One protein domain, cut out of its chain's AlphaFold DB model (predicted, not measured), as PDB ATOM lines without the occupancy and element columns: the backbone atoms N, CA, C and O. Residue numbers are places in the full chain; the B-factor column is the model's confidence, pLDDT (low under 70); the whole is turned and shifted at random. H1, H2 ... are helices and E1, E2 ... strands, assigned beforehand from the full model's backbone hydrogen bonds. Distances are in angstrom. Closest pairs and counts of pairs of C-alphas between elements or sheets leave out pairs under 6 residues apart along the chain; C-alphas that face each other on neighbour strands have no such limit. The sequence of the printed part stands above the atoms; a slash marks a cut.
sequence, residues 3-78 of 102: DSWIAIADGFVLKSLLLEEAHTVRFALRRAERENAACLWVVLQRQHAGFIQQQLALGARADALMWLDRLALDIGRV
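This is residues 3 to 78 of the 102 residues of an uncharacterized protein of Novipirellula artificiosorum (UniProt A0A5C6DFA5). A strongly twisted sheet of four strands is the middle layer of three, with H1 over one face and the antiparallel helical hairpin H2 and H3 over the other. The short strand E4 forms one edge of the sheet and E2 the other. The printed part has 76 residues with three named helices and four named strands, in the order E1, E2, H1, E3, H2, H3, E4; the sheet's order is E2, E1, E3, E4, all antiparallel, and the class is mixed, helices and strands. The whole is compact, with a radius of gyration of the C-alphas of 11.0 A, and its rounded outline spans 26 by 23 by 19 A.

E1 is residues 3 to 9, from C-alpha 3 at (25.703, 34.254, -38.017), and is 18.6 A long from first to last C-alpha. E2, residues 14 to 19, measures 14.6 A. H1, residues 24 to 34, measures 15.4 A. E3, residues 38 to 45, is the longest strand at 21.4 A. H2, residues 46 to 57, is the longest helix at 16.4 A and begins at C-alpha 46, (25.487, 40.189, -35.514). H3, residues 61 to 71, measures 15.1 A. E4, residues 74 to 77, measures 10.5 A and ends at C-alpha 77, (24.885, 21.541, -27.753).

E1 and E2 form a hairpin, antiparallel at 156 degrees, with N 6 and O 18 within hydrogen-bond range at 2.7 A. E1 and E3 are antiparallel at 146 degrees, with N 5 and O 42 at 2.8 A and N 40 and O 7 at 2.8 A. E3 and E4 are antiparallel at 162 degrees, with N 41 and O 76 at 2.8 A. E2, H1 and E3 make a split strand-helix-strand unit, two strands running the same way with E1 between them in the sheet, and its crossover is right-handed. H1 is on the sheet at a height of 8.8 A, over E1 and E3, and runs along the strands, at 5 degrees to E1 on the local plane; its closest C-alphas to E3 are those of Ala 32 and Cys 39, 5.8 A apart. H2 and H3 are on the opposite face from H1, at heights of 9.0 A and 8.5 A. H2 runs slantwise to the strands, at 39 degrees to E2 on the local plane, and the closest C-alphas of the two are those of Leu 17 and Gln 53, 6.7 A apart. H3 also runs slantwise, at 38 degrees to E2 on the local plane, and the closest C-alphas of the two are those of Leu 14 and Leu 65, 4.8 A apart. H2 and H3, a helical hairpin, touch at a shallow tilt of 13 degrees, opposite ways; their closest C-alphas are those of Ile 52 and Ala 64, 5.3 A apart. H1 is apart from H2 and from H3. In H1, H2 and H3 every O i to N i+4 pair is within hydrogen-bond range.

The two C-alphas farthest apart are those of Arg 34 and Gln 47, 29.8 A. The printed part has no cut, and the six links between its named elements are tight. The mean pLDDT of the printed part is 93.6, and no printed residue is under 70.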
ATOM      1  N   ASP A   3      24.448  34.985 -37.989       94.19
ATOM      2  CA  ASP A   3      25.703  34.254 -38.017       94.19
ATOM      3  C   ASP A   3      25.636  33.149 -36.957       94.19
ATOM      4  O   ASP A   3      24.898  33.262 -35.969       94.19
ATOM      5  N   SER A   4      26.414  32.094 -37.159       94.88
ATOM      6  CA  SER A   4      26.578  31.029 -36.178       94.88
ATOM      7  C   SER A   4      27.740  31.338 -35.241       94.88
ATOM      8  O   SER A   4      28.789  31.831 -35.662       94.88
ATOM      9  N   TRP A   5      27.560  31.045 -33.962       96.75
ATOM     10  CA  TRP A   5      28.501  31.344 -32.892       96.75
ATOM     11  C   TRP A   5      28.681  30.130 -31.991       96.75
ATOM     12  O   TRP A   5      27.780  29.314 -31.824       96.75
ATOM     13  N   ILE A   6      29.846  30.048 -31.363       96.31
ATOM     14  CA  ILE A   6      30.166  29.069 -30.337       96.31
ATOM     15  C   ILE A   6      30.243  29.782 -28.992       96.31
ATOM     16  O   ILE A   6      31.105  30.639 -28.767       96.31
ATOM     17  N   ALA A   7      29.335  29.422 -28.094       96.50
ATOM     18  CA  ALA A   7      29.315  29.880 -26.719       96.50
ATOM     19  C   ALA A   7      29.937  28.820 -25.803       96.50
ATOM     20  O   ALA A   7      29.665  27.628 -25.925       96.50
ATOM     21  N   ILE A   8      30.765  29.261 -24.858       95.62
ATOM     22  CA  ILE A   8      31.219  28.428 -23.742       95.62
ATOM     23  C   ILE A   8      30.595  29.007 -22.487       95.62
ATOM     24  O   ILE A   8      30.847  30.170 -22.163       95.62
ATOM     25  N   ALA A   9      29.801  28.211 -21.790       94.38
ATOM     26  CA  ALA A   9      29.103  28.621 -20.580       94.38
ATOM     27  C   ALA A   9      29.223  27.532 -19.518       94.38
ATOM     28  O   ALA A   9      29.224  26.348 -19.840       94.38
ATOM     29  N   ASP A  10      29.336  27.916 -18.254       89.25
ATOM     30  CA  ASP A  10      29.024  26.988 -17.166       89.25
ATOM     31  C   ASP A  10      27.549  27.144 -16.760       89.25
ATOM     32  O   ASP A  10      26.779  27.818 -17.443       89.25
ATOM     33  N   GLY A  11      27.132  26.495 -15.670       81.38
ATOM     34  CA  GLY A  11      25.741  26.547 -15.211       81.38
ATOM     35  C   GLY A  11      25.244  27.939 -14.795       81.38
ATOM     36  O   GLY A  11      24.046  28.092 -14.580       81.38
ATOM     37  N   PHE A  12      26.123  28.940 -14.665       88.75
ATOM     38  CA  PHE A  12      25.769  30.251 -14.111       88.75
ATOM     39  C   PHE A  12      26.254  31.437 -14.946       88.75
ATOM     40  O   PHE A  12      25.683  32.523 -14.842       88.75
ATOM     41  N   VAL A  13      27.313  31.278 -15.744       95.31
ATOM     42  CA  VAL A  13      27.922  32.391 -16.473       95.31
ATOM     43  C   VAL A  13      28.375  32.024 -17.882       95.31
ATOM     44  O   VAL A  13      28.831  30.912 -18.163       95.31
ATOM     45  N   LEU A  14      28.331  33.017 -18.774       96.88
ATOM     46  CA  LEU A  14      28.928  32.928 -20.099       96.88
ATOM     47  C   LEU A  14      30.426  33.232 -19.998       96.88
ATOM     48  O   LEU A  14      30.835  34.299 -19.536       96.88
ATOM     49  N   LYS A  15      31.265  32.298 -20.441       95.69
ATOM     50  CA  LYS A  15      32.726  32.433 -20.405       95.69
ATOM     51  C   LYS A  15      33.284  33.034 -21.689       95.69
ATOM     52  O   LYS A  15      34.220  33.830 -21.635       95.69
ATOM     53  N   SER A  16      32.729  32.659 -22.839       96.06
ATOM     54  CA  SER A  16      33.142  33.197 -24.138       96.06
ATOM     55  C   SER A  16      32.051  33.060 -25.190       96.06
ATOM     56  O   SER A  16      31.282  32.105 -25.150       96.06
ATOM     57  N   LEU A  17      32.068  33.965 -26.169       96.88
ATOM     58  CA  LEU A  17      31.262  33.904 -27.384       96.88
ATOM     59  C   LEU A  17      32.165  34.161 -28.599       96.88
ATOM     60  O   LEU A  17      32.762  35.236 -28.712       96.88
ATOM     61  N   LEU A  18      32.288  33.166 -29.472       94.69
ATOM     62  CA  LEU A  18      33.204  33.146 -30.615       94.69
ATOM     63  C   LEU A  18      32.413  32.954 -31.910       94.69
ATOM     64  O   LEU A  18      31.447  32.201 -31.910       94.69
ATOM     65  N   LEU A  19      32.808  33.599 -33.006       94.62
ATOM     66  CA  LEU A  19      32.188  33.343 -34.308       94.62
ATOM     67  C   LEU A  19      32.521  31.911 -34.757       94.62
ATOM     68  O   LEU A  19      33.656  31.454 -34.576       94.62
ATOM     69  N   GLU A  20      31.546  31.190 -35.307       91.50
ATOM     70  CA  GLU A  20      31.785  29.851 -35.834       91.50
ATOM     71  C   GLU A  20      32.668  29.933 -37.085       91.50
ATOM     72  O   GLU A  20      32.254  30.376 -38.153       91.50
ATOM     73  N   GLU A  21      33.903  29.463 -36.942       88.31
ATOM     74  CA  GLU A  21      34.832  29.234 -38.042       88.31
ATOM     75  C   GLU A  21      35.315  27.780 -37.979       88.31
ATOM     76  O   GLU A  21      35.252  27.137 -36.924       88.31
ATOM     77  N   ALA A  22      35.845  27.258 -39.090       75.12
ATOM     78  CA  ALA A  22      36.191  25.839 -39.250       75.12
ATOM     79  C   ALA A  22      37.067  25.257 -38.118       75.12
ATOM     80  O   ALA A  22      37.000  24.063 -37.819       75.12
ATOM     81  N   HIS A  23      37.890  26.083 -37.469       81.31
ATOM     82  CA  HIS A  23      38.774  25.666 -36.377       81.31
ATOM     83  C   HIS A  23      38.245  26.013 -34.979       81.31
ATOM     84  O   HIS A  23      38.673  25.394 -33.997       81.31
ATOM     85  N   THR A  24      37.302  26.953 -34.876       85.25
ATOM     86  CA  THR A  24      36.797  27.472 -33.598       85.25
ATOM     87  C   THR A  24      36.103  26.384 -32.794       85.25
ATOM     88  O   THR A  24      36.341  26.271 -31.595       85.25
ATOM     89  N   VAL A  25      35.321  25.520 -33.449       86.88
ATOM     90  CA  VAL A  25      34.532  24.472 -32.783       86.88
ATOM     91  C   VAL A  25      35.421  23.490 -32.016       86.88
ATOM     92  O   VAL A  25      35.217  23.260 -30.825       86.88
ATOM     93  N   ARG A  26      36.462  22.944 -32.661       86.62
ATOM     94  CA  ARG A  26      37.377  21.978 -32.020       86.62
ATOM     95  C   ARG A  26      38.142  22.595 -30.855       86.62
ATOM     96  O   ARG A  26      38.363  21.934 -29.841       86.62
ATOM     97  N   PHE A  27      38.573  23.846 -31.002       89.06
ATOM     98  CA  PHE A  27      39.268  24.554 -29.933       89.06
ATOM     99  C   PHE A  27      38.331  24.845 -28.754       89.06
ATOM    100  O   PHE A  27      38.694  24.585 -27.607       89.06
ATOM    101  N   ALA A  28      37.122  25.330 -29.040       90.44
ATOM    102  CA  ALA A  28      36.111  25.634 -28.037       90.44
ATOM    103  C   ALA A  28      35.686  24.386 -27.257       90.44
ATOM    104  O   ALA A  28      35.611  24.447 -26.036       90.44
ATOM    105  N   LEU A  29      35.519  23.244 -27.930       90.19
ATOM    106  CA  LEU A  29      35.227  21.959 -27.292       90.19
ATOM    107  C   LEU A  29      36.306  21.545 -26.285       90.19
ATOM    108  O   LEU A  29      36.004  21.340 -25.113       90.19
ATOM    109  N   ARG A  30      37.577  21.508 -26.705       90.38
ATOM    110  CA  ARG A  30      38.698  21.167 -25.806       90.38
ATOM    111  C   ARG A  30      38.818  22.133 -24.633       90.38
ATOM    112  O   ARG A  30      39.240  21.755 -23.541       90.38
ATOM    113  N   ARG A  31      38.516  23.410 -24.867       90.81
ATOM    114  CA  ARG A  31      38.522  24.431 -23.822       90.81
ATOM    115  C   ARG A  31      37.380  24.211 -22.833       90.81
ATOM    116  O   ARG A  31      37.629  24.232 -21.634       90.81
ATOM    117  N   ALA A  32      36.170  23.969 -23.327       91.12
ATOM    118  CA  ALA A  32      34.998  23.695 -22.510       91.12
ATOM    119  C   ALA A  32      35.224  22.468 -21.613       91.12
ATOM    120  O   ALA A  32      34.986  22.552 -20.415       91.12
ATOM    121  N   GLU A  33      35.816  21.390 -22.139       89.19
ATOM    122  CA  GLU A  33      36.203  20.210 -21.350       89.19
ATOM    123  C   GLU A  33      37.176  20.542 -20.218       89.19
ATOM    124  O   GLU A  33      36.932  20.201 -19.062       89.19
ATOM    125  N   ARG A  34      38.272  21.247 -20.528       89.88
ATOM    126  CA  ARG A  34      39.272  21.647 -19.521       89.88
ATOM    127  C   ARG A  34      38.680  22.520 -18.424       89.88
ATOM    128  O   ARG A  34      39.155  22.492 -17.294       89.88
ATOM    129  N   GLU A  35      37.682  23.317 -18.774       88.81
ATOM    130  CA  GLU A  35      37.014  24.243 -17.869       88.81
ATOM    131  C   GLU A  35      35.730  23.672 -17.246       88.81
ATOM    132  O   GLU A  35      35.023  24.422 -16.567       88.81
ATOM    133  N   ASN A  36      35.428  22.387 -17.482       87.50
ATOM    134  CA  ASN A  36      34.186  21.717 -17.092       87.50
ATOM    135  C   ASN A  36      32.930  22.559 -17.401       87.50
ATOM    136  O   ASN A  36      32.084  22.808 -16.541       87.50
ATOM    137  N   ALA A  37      32.862  23.070 -18.628       91.50
ATOM    138  CA  ALA A  37      31.827  23.961 -19.132       91.50
ATOM    139  C   ALA A  37      31.097  23.328 -20.326       91.50
ATOM    140  O   ALA A  37      31.615  22.437 -20.998       91.50
ATOM    141  N   ALA A  38      29.894  23.812 -20.613       91.25
ATOM    142  CA  ALA A  38      29.151  23.470 -21.813       91.25
ATOM    143  C   ALA A  38      29.704  24.228 -23.028       91.25
ATOM    144  O   ALA A  38      30.007  25.420 -22.951       91.25
ATOM    145  N   CYS A  39      29.787  23.529 -24.161       93.88
ATOM    146  CA  CYS A  39      30.036  24.115 -25.472       93.88
ATOM    147  C   CYS A  39      28.718  24.125 -26.250       93.88
ATOM    148  O   CYS A  39      28.116  23.072 -26.483       93.88
ATOM    149  N   LEU A  40      28.255  25.312 -26.620       94.31
ATOM    150  CA  LEU A  40      26.969  25.536 -27.261       94.31
ATOM    151  C   LEU A  40      27.191  26.144 -28.641       94.31
ATOM    152  O   LEU A  40      28.010  27.046 -28.807       94.31
ATOM    153  N   TRP A  41      26.440  25.663 -29.616       95.25
ATOM    154  CA  TRP A  41      26.266  26.307 -30.905       95.25
ATOM    155  C   TRP A  41      25.043  27.218 -30.832       95.25
ATOM    156  O   TRP A  41      24.024  26.836 -30.262       95.25
ATOM    157  N   VAL A  42      25.157  28.434 -31.354       96.56
ATOM    158  CA  VAL A  42      24.152  29.484 -31.177       96.56
ATOM    159  C   VAL A  42      23.985  30.277 -32.468       96.56
ATOM    160  O   VAL A  42      24.971  30.733 -33.044       96.56
ATOM    161  N   VAL A  43      22.745  30.526 -32.886       97.19
ATOM    162  CA  VAL A  43      22.443  31.415 -34.019       97.19
ATOM    163  C   VAL A  43      22.028  32.787 -33.508       97.19
ATOM    164  O   VAL A  43      21.032  32.924 -32.798       97.19
ATOM    165  N   LEU A  44      22.767  33.826 -33.901       97.00
ATOM    166  CA  LEU A  44      22.535  35.202 -33.454       97.00
ATOM    167  C   LEU A  44      22.580  36.189 -34.612       97.00
ATOM    168  O   LEU A  44      23.363  36.066 -35.553       97.00
ATOM    169  N   GLN A  45      21.802  37.261 -34.483       96.56
ATOM    170  CA  GLN A  45      22.062  38.466 -35.260       96.56
ATOM    171  C   GLN A  45      23.385  39.091 -34.814       96.56
ATOM    172  O   GLN A  45      23.654  39.218 -33.618       96.56
ATOM    173  N   ARG A  46      24.173  39.577 -35.775       95.06
ATOM    174  CA  ARG A  46      25.487  40.189 -35.514       95.06
ATOM    175  C   ARG A  46      25.455  41.306 -34.461       95.06
ATOM    176  O   ARG A  46      26.360  41.406 -33.640       95.06
ATOM    177  N   GLN A  47      24.400  42.122 -34.456       96.38
ATOM    178  CA  GLN A  47      24.218  43.197 -33.475       96.38
ATOM    179  C   GLN A  47      24.004  42.672 -32.043       96.38
ATOM    180  O   GLN A  47      24.528  43.251 -31.094       96.38
ATOM    181  N   HIS A  48      23.294  41.549 -31.883       97.50
ATOM    182  CA  HIS A  48      23.080  40.912 -30.580       97.50
ATOM    183  C   HIS A  48      24.366  40.256 -30.080       97.50
ATOM    184  O   HIS A  48      24.716  40.413 -28.915       97.50
ATOM    185  N   ALA A  49      25.115  39.595 -30.968       96.94
ATOM    186  CA  ALA A  49      26.420  39.039 -30.621       96.94
ATOM    187  C   ALA A  49      27.395  40.132 -30.151       96.94
ATOM    188  O   ALA A  49      28.040  39.973 -29.117       96.94
ATOM    189  N   GLY A  50      27.439  41.276 -30.847       97.25
ATOM    190  CA  GLY A  50      28.246  42.429 -30.436       97.25
ATOM    191  C   GLY A  50      27.855  42.971 -29.056       97.25
ATOM    192  O   GLY A  50      28.725  43.224 -28.223       97.25
ATOM    193  N   PHE A  51      26.554  43.077 -28.774       97.81
ATOM    194  CA  PHE A  51      26.058  43.470 -27.453       97.81
ATOM    195  C   PHE A  51      26.476  42.481 -26.351       97.81
ATOM    196  O   PHE A  51      26.977  42.896 -25.307       97.81
ATOM    197  N   ILE A  52      26.344  41.173 -26.583       97.94
ATOM    198  CA  ILE A  52      26.741  40.138 -25.613       97.94
ATOM    199  C   ILE A  52      28.260  40.157 -25.378       97.94
ATOM    200  O   ILE A  52      28.716  40.069 -24.238       97.94
ATOM    201  N   GLN A  53      29.062  40.335 -26.430       97.44
ATOM    202  CA  GLN A  53      30.516  40.487 -26.304       97.44
ATOM    203  C   GLN A  53      30.902  41.731 -25.496       97.44
ATOM    204  O   GLN A  53      31.856  41.682 -24.719       97.44
ATOM    205  N   GLN A  54      30.145  42.824 -25.616       97.94
ATOM    206  CA  GLN A  54      30.336  44.001 -24.776       97.94
ATOM    207  C   GLN A  54      30.056  43.691 -23.297       97.94
ATOM    208  O   GLN A  54      30.859  44.070 -22.447       97.94
ATOM    209  N   GLN A  55      28.985  42.954 -22.979       97.94
ATOM    210  CA  GLN A  55      28.710  42.515 -21.601       97.94
ATOM    211  C   GLN A  55      29.856  41.660 -21.039       97.94
ATOM    212  O   GLN A  55      30.304  41.873 -19.911       97.94
ATOM    213  N   LEU A  56      30.406  40.747 -21.849       97.38
ATOM    214  CA  LEU A  56      31.584  39.959 -21.479       97.38
ATOM    215  C   LEU A  56      32.815  40.833 -21.201       97.38
ATOM    216  O   LEU A  56      33.513  40.596 -20.213       97.38
ATOM    217  N   ALA A  57      33.072  41.845 -22.033       97.06
ATOM    218  CA  ALA A  57      34.186  42.778 -21.851       97.06
ATOM    219  C   ALA A  57      34.042  43.633 -20.579       97.06
ATOM    220  O   ALA A  57      35.042  43.977 -19.954       97.06
ATOM    221  N   LEU A  58      32.805  43.925 -20.167       97.38
ATOM    222  CA  LEU A  58      32.484  44.610 -18.911       97.38
ATOM    223  C   LEU A  58      32.524  43.684 -17.682       97.38
ATOM    224  O   LEU A  58      32.335  44.145 -16.560       97.38
ATOM    225  N   GLY A  59      32.761  42.381 -17.867       97.12
ATOM    226  CA  GLY A  59      32.752  41.389 -16.789       97.12
ATOM    227  C   GLY A  59      31.354  40.939 -16.347       97.12
ATOM    228  O   GLY A  59      31.246  40.112 -15.443       97.12
ATOM    229  N   ALA A  60      30.291  41.407 -17.008       97.12
ATOM    230  CA  ALA A  60      28.895  41.074 -16.724       97.12
ATOM    231  C   ALA A  60      28.513  39.696 -17.305       97.12
ATOM    232  O   ALA A  60      27.667  39.567 -18.186       97.12
ATOM    233  N   ARG A  61      29.191  38.634 -16.851       97.25
ATOM    234  CA  ARG A  61      29.108  37.294 -17.465       97.25
ATOM    235  C   ARG A  61      27.777  36.568 -17.243       97.25
ATOM    236  O   ARG A  61      27.370  35.794 -18.107       97.25
ATOM    237  N   ALA A  62      27.121  36.796 -16.106       96.62
ATOM    238  CA  ALA A  62      25.787  36.252 -15.832       96.62
ATOM    239  C   ALA A  62      24.737  36.924 -16.729       96.62
ATOM    240  O   ALA A  62      23.968  36.245 -17.405       96.62
ATOM    241  N   ASP A  63      24.787  38.256 -16.830       97.06
ATOM    242  CA  ASP A  63      23.914  39.015 -17.729       97.06
ATOM    243  C   ASP A  63      24.154  38.627 -19.189       97.06
ATOM    244  O   ASP A  63      23.207  38.443 -19.947       97.06
ATOM    245  N   ALA A  64      25.414  38.438 -19.589       97.88
ATOM    246  CA  ALA A  64      25.759  37.978 -20.928       97.88
ATOM    247  C   ALA A  64      25.132  36.610 -21.256       97.88
ATOM    248  O   ALA A  64      24.673  36.417 -22.380       97.88
ATOM    249  N   LEU A  65      25.070  35.683 -20.288       97.06
ATOM    250  CA  LEU A  65      24.393  34.392 -20.454       97.06
ATOM    251  C   LEU A  65      22.877  34.559 -20.593       97.06
ATOM    252  O   LEU A  65      22.283  33.987 -21.500       97.06
ATOM    253  N   MET A  66      22.262  35.385 -19.744       97.12
ATOM    254  CA  MET A  66      20.830  35.687 -19.824       97.12
ATOM    255  C   MET A  66      20.460  36.310 -21.181       97.12
ATOM    256  O   MET A  66      19.446  35.960 -21.784       97.12
ATOM    257  N   TRP A  67      21.282  37.233 -21.684       97.62
ATOM    258  CA  TRP A  67      21.057  37.852 -22.988       97.62
ATOM    259  C   TRP A  67      21.291  36.892 -24.151       97.62
ATOM    260  O   TRP A  67      20.582  36.999 -25.148       97.62
ATOM    261  N   LEU A  68      22.239  35.957 -24.031       97.00
ATOM    262  CA  LEU A  68      22.431  34.886 -25.009       97.00
ATOM    263  C   LEU A  68      21.154  34.050 -25.149       97.00
ATOM    264  O   LEU A  68      20.647  33.929 -26.258       97.00
ATOM    265  N   ASP A  69      20.618  33.551 -24.034       95.25
ATOM    266  CA  ASP A  69      19.397  32.732 -24.000       95.25
ATOM    267  C   ASP A  69      18.192  33.467 -24.607       95.25
ATOM    268  O   ASP A  69      17.448  32.927 -25.420       95.25
ATOM    269  N   ARG A  70      18.048  34.760 -24.294       96.19
ATOM    270  CA  ARG A  70      16.919  35.573 -24.759       96.19
ATOM    271  C   ARG A  70      16.998  36.001 -26.228       96.19
ATOM    272  O   ARG A  70      15.959  36.248 -26.839       96.19
ATOM    273  N   LEU A  71      18.202  36.225 -26.758       97.06
ATOM    274  CA  LEU A  71      18.403  36.823 -28.087       97.06
ATOM    275  C   LEU A  71      18.803  35.809 -29.159       97.06
ATOM    276  O   LEU A  71      18.782  36.159 -30.345       97.06
ATOM    277  N   ALA A  72      19.201  34.601 -28.759       96.50
ATOM    278  CA  ALA A  72      19.475  33.518 -29.685       96.50
ATOM    279  C   ALA A  72      18.201  33.117 -30.427       96.50
ATOM    280  O   ALA A  72      17.119  33.015 -29.854       96.50
ATOM    281  N   LEU A  73      18.347  32.894 -31.729       95.94
ATOM    282  CA  LEU A  73      17.282  32.327 -32.551       95.94
ATOM    283  C   LEU A  73      17.227  30.809 -32.409       95.94
ATOM    284  O   LEU A  73      16.160  30.223 -32.555       95.94
ATOM    285  N   ASP A  74      18.383  30.201 -32.156       95.81
ATOM    286  CA  ASP A  74      18.533  28.773 -31.934       95.81
ATOM    287  C   ASP A  74      19.763  28.515 -31.054       95.81
ATOM    288  O   ASP A  74      20.751  29.260 -31.124       95.81
ATOM    289  N   ILE A  75      19.685  27.476 -30.224       94.25
ATOM    290  CA  ILE A  75      20.743  27.032 -29.316       94.25
ATOM    291  C   ILE A  75      20.791  25.506 -29.344       94.25
ATOM    292  O   ILE A  75      19.832  24.828 -28.988       94.25
ATOM    293  N   GLY A  76      21.956  24.963 -29.684       91.81
ATOM    294  CA  GLY A  76      22.238  23.532 -29.642       91.81
ATOM    295  C   GLY A  76      23.490  23.231 -28.829       91.81
ATOM    296  O   GLY A  76      24.369  24.075 -28.663       91.81
ATOM    297  N   ARG A  77      23.616  22.000 -28.328       88.12
ATOM    298  CA  ARG A  77      24.885  21.541 -27.753       88.12
ATOM    299  C   ARG A  77      25.827  21.078 -28.846       88.12
ATOM    300  O   ARG A  77      25.440  20.315 -29.727       88.12
ATOM    301  N   VAL A  78      27.095  21.455 -28.720       85.56
ATOM    302  CA  VAL A  78      28.158  20.803 -29.478       85.56
ATOM    303  C   VAL A  78      28.580  19.569 -28.687       85.56
ATOM    304  O   VAL A  78      29.283  19.674 -27.683       85.56
TER     305      VAL A  78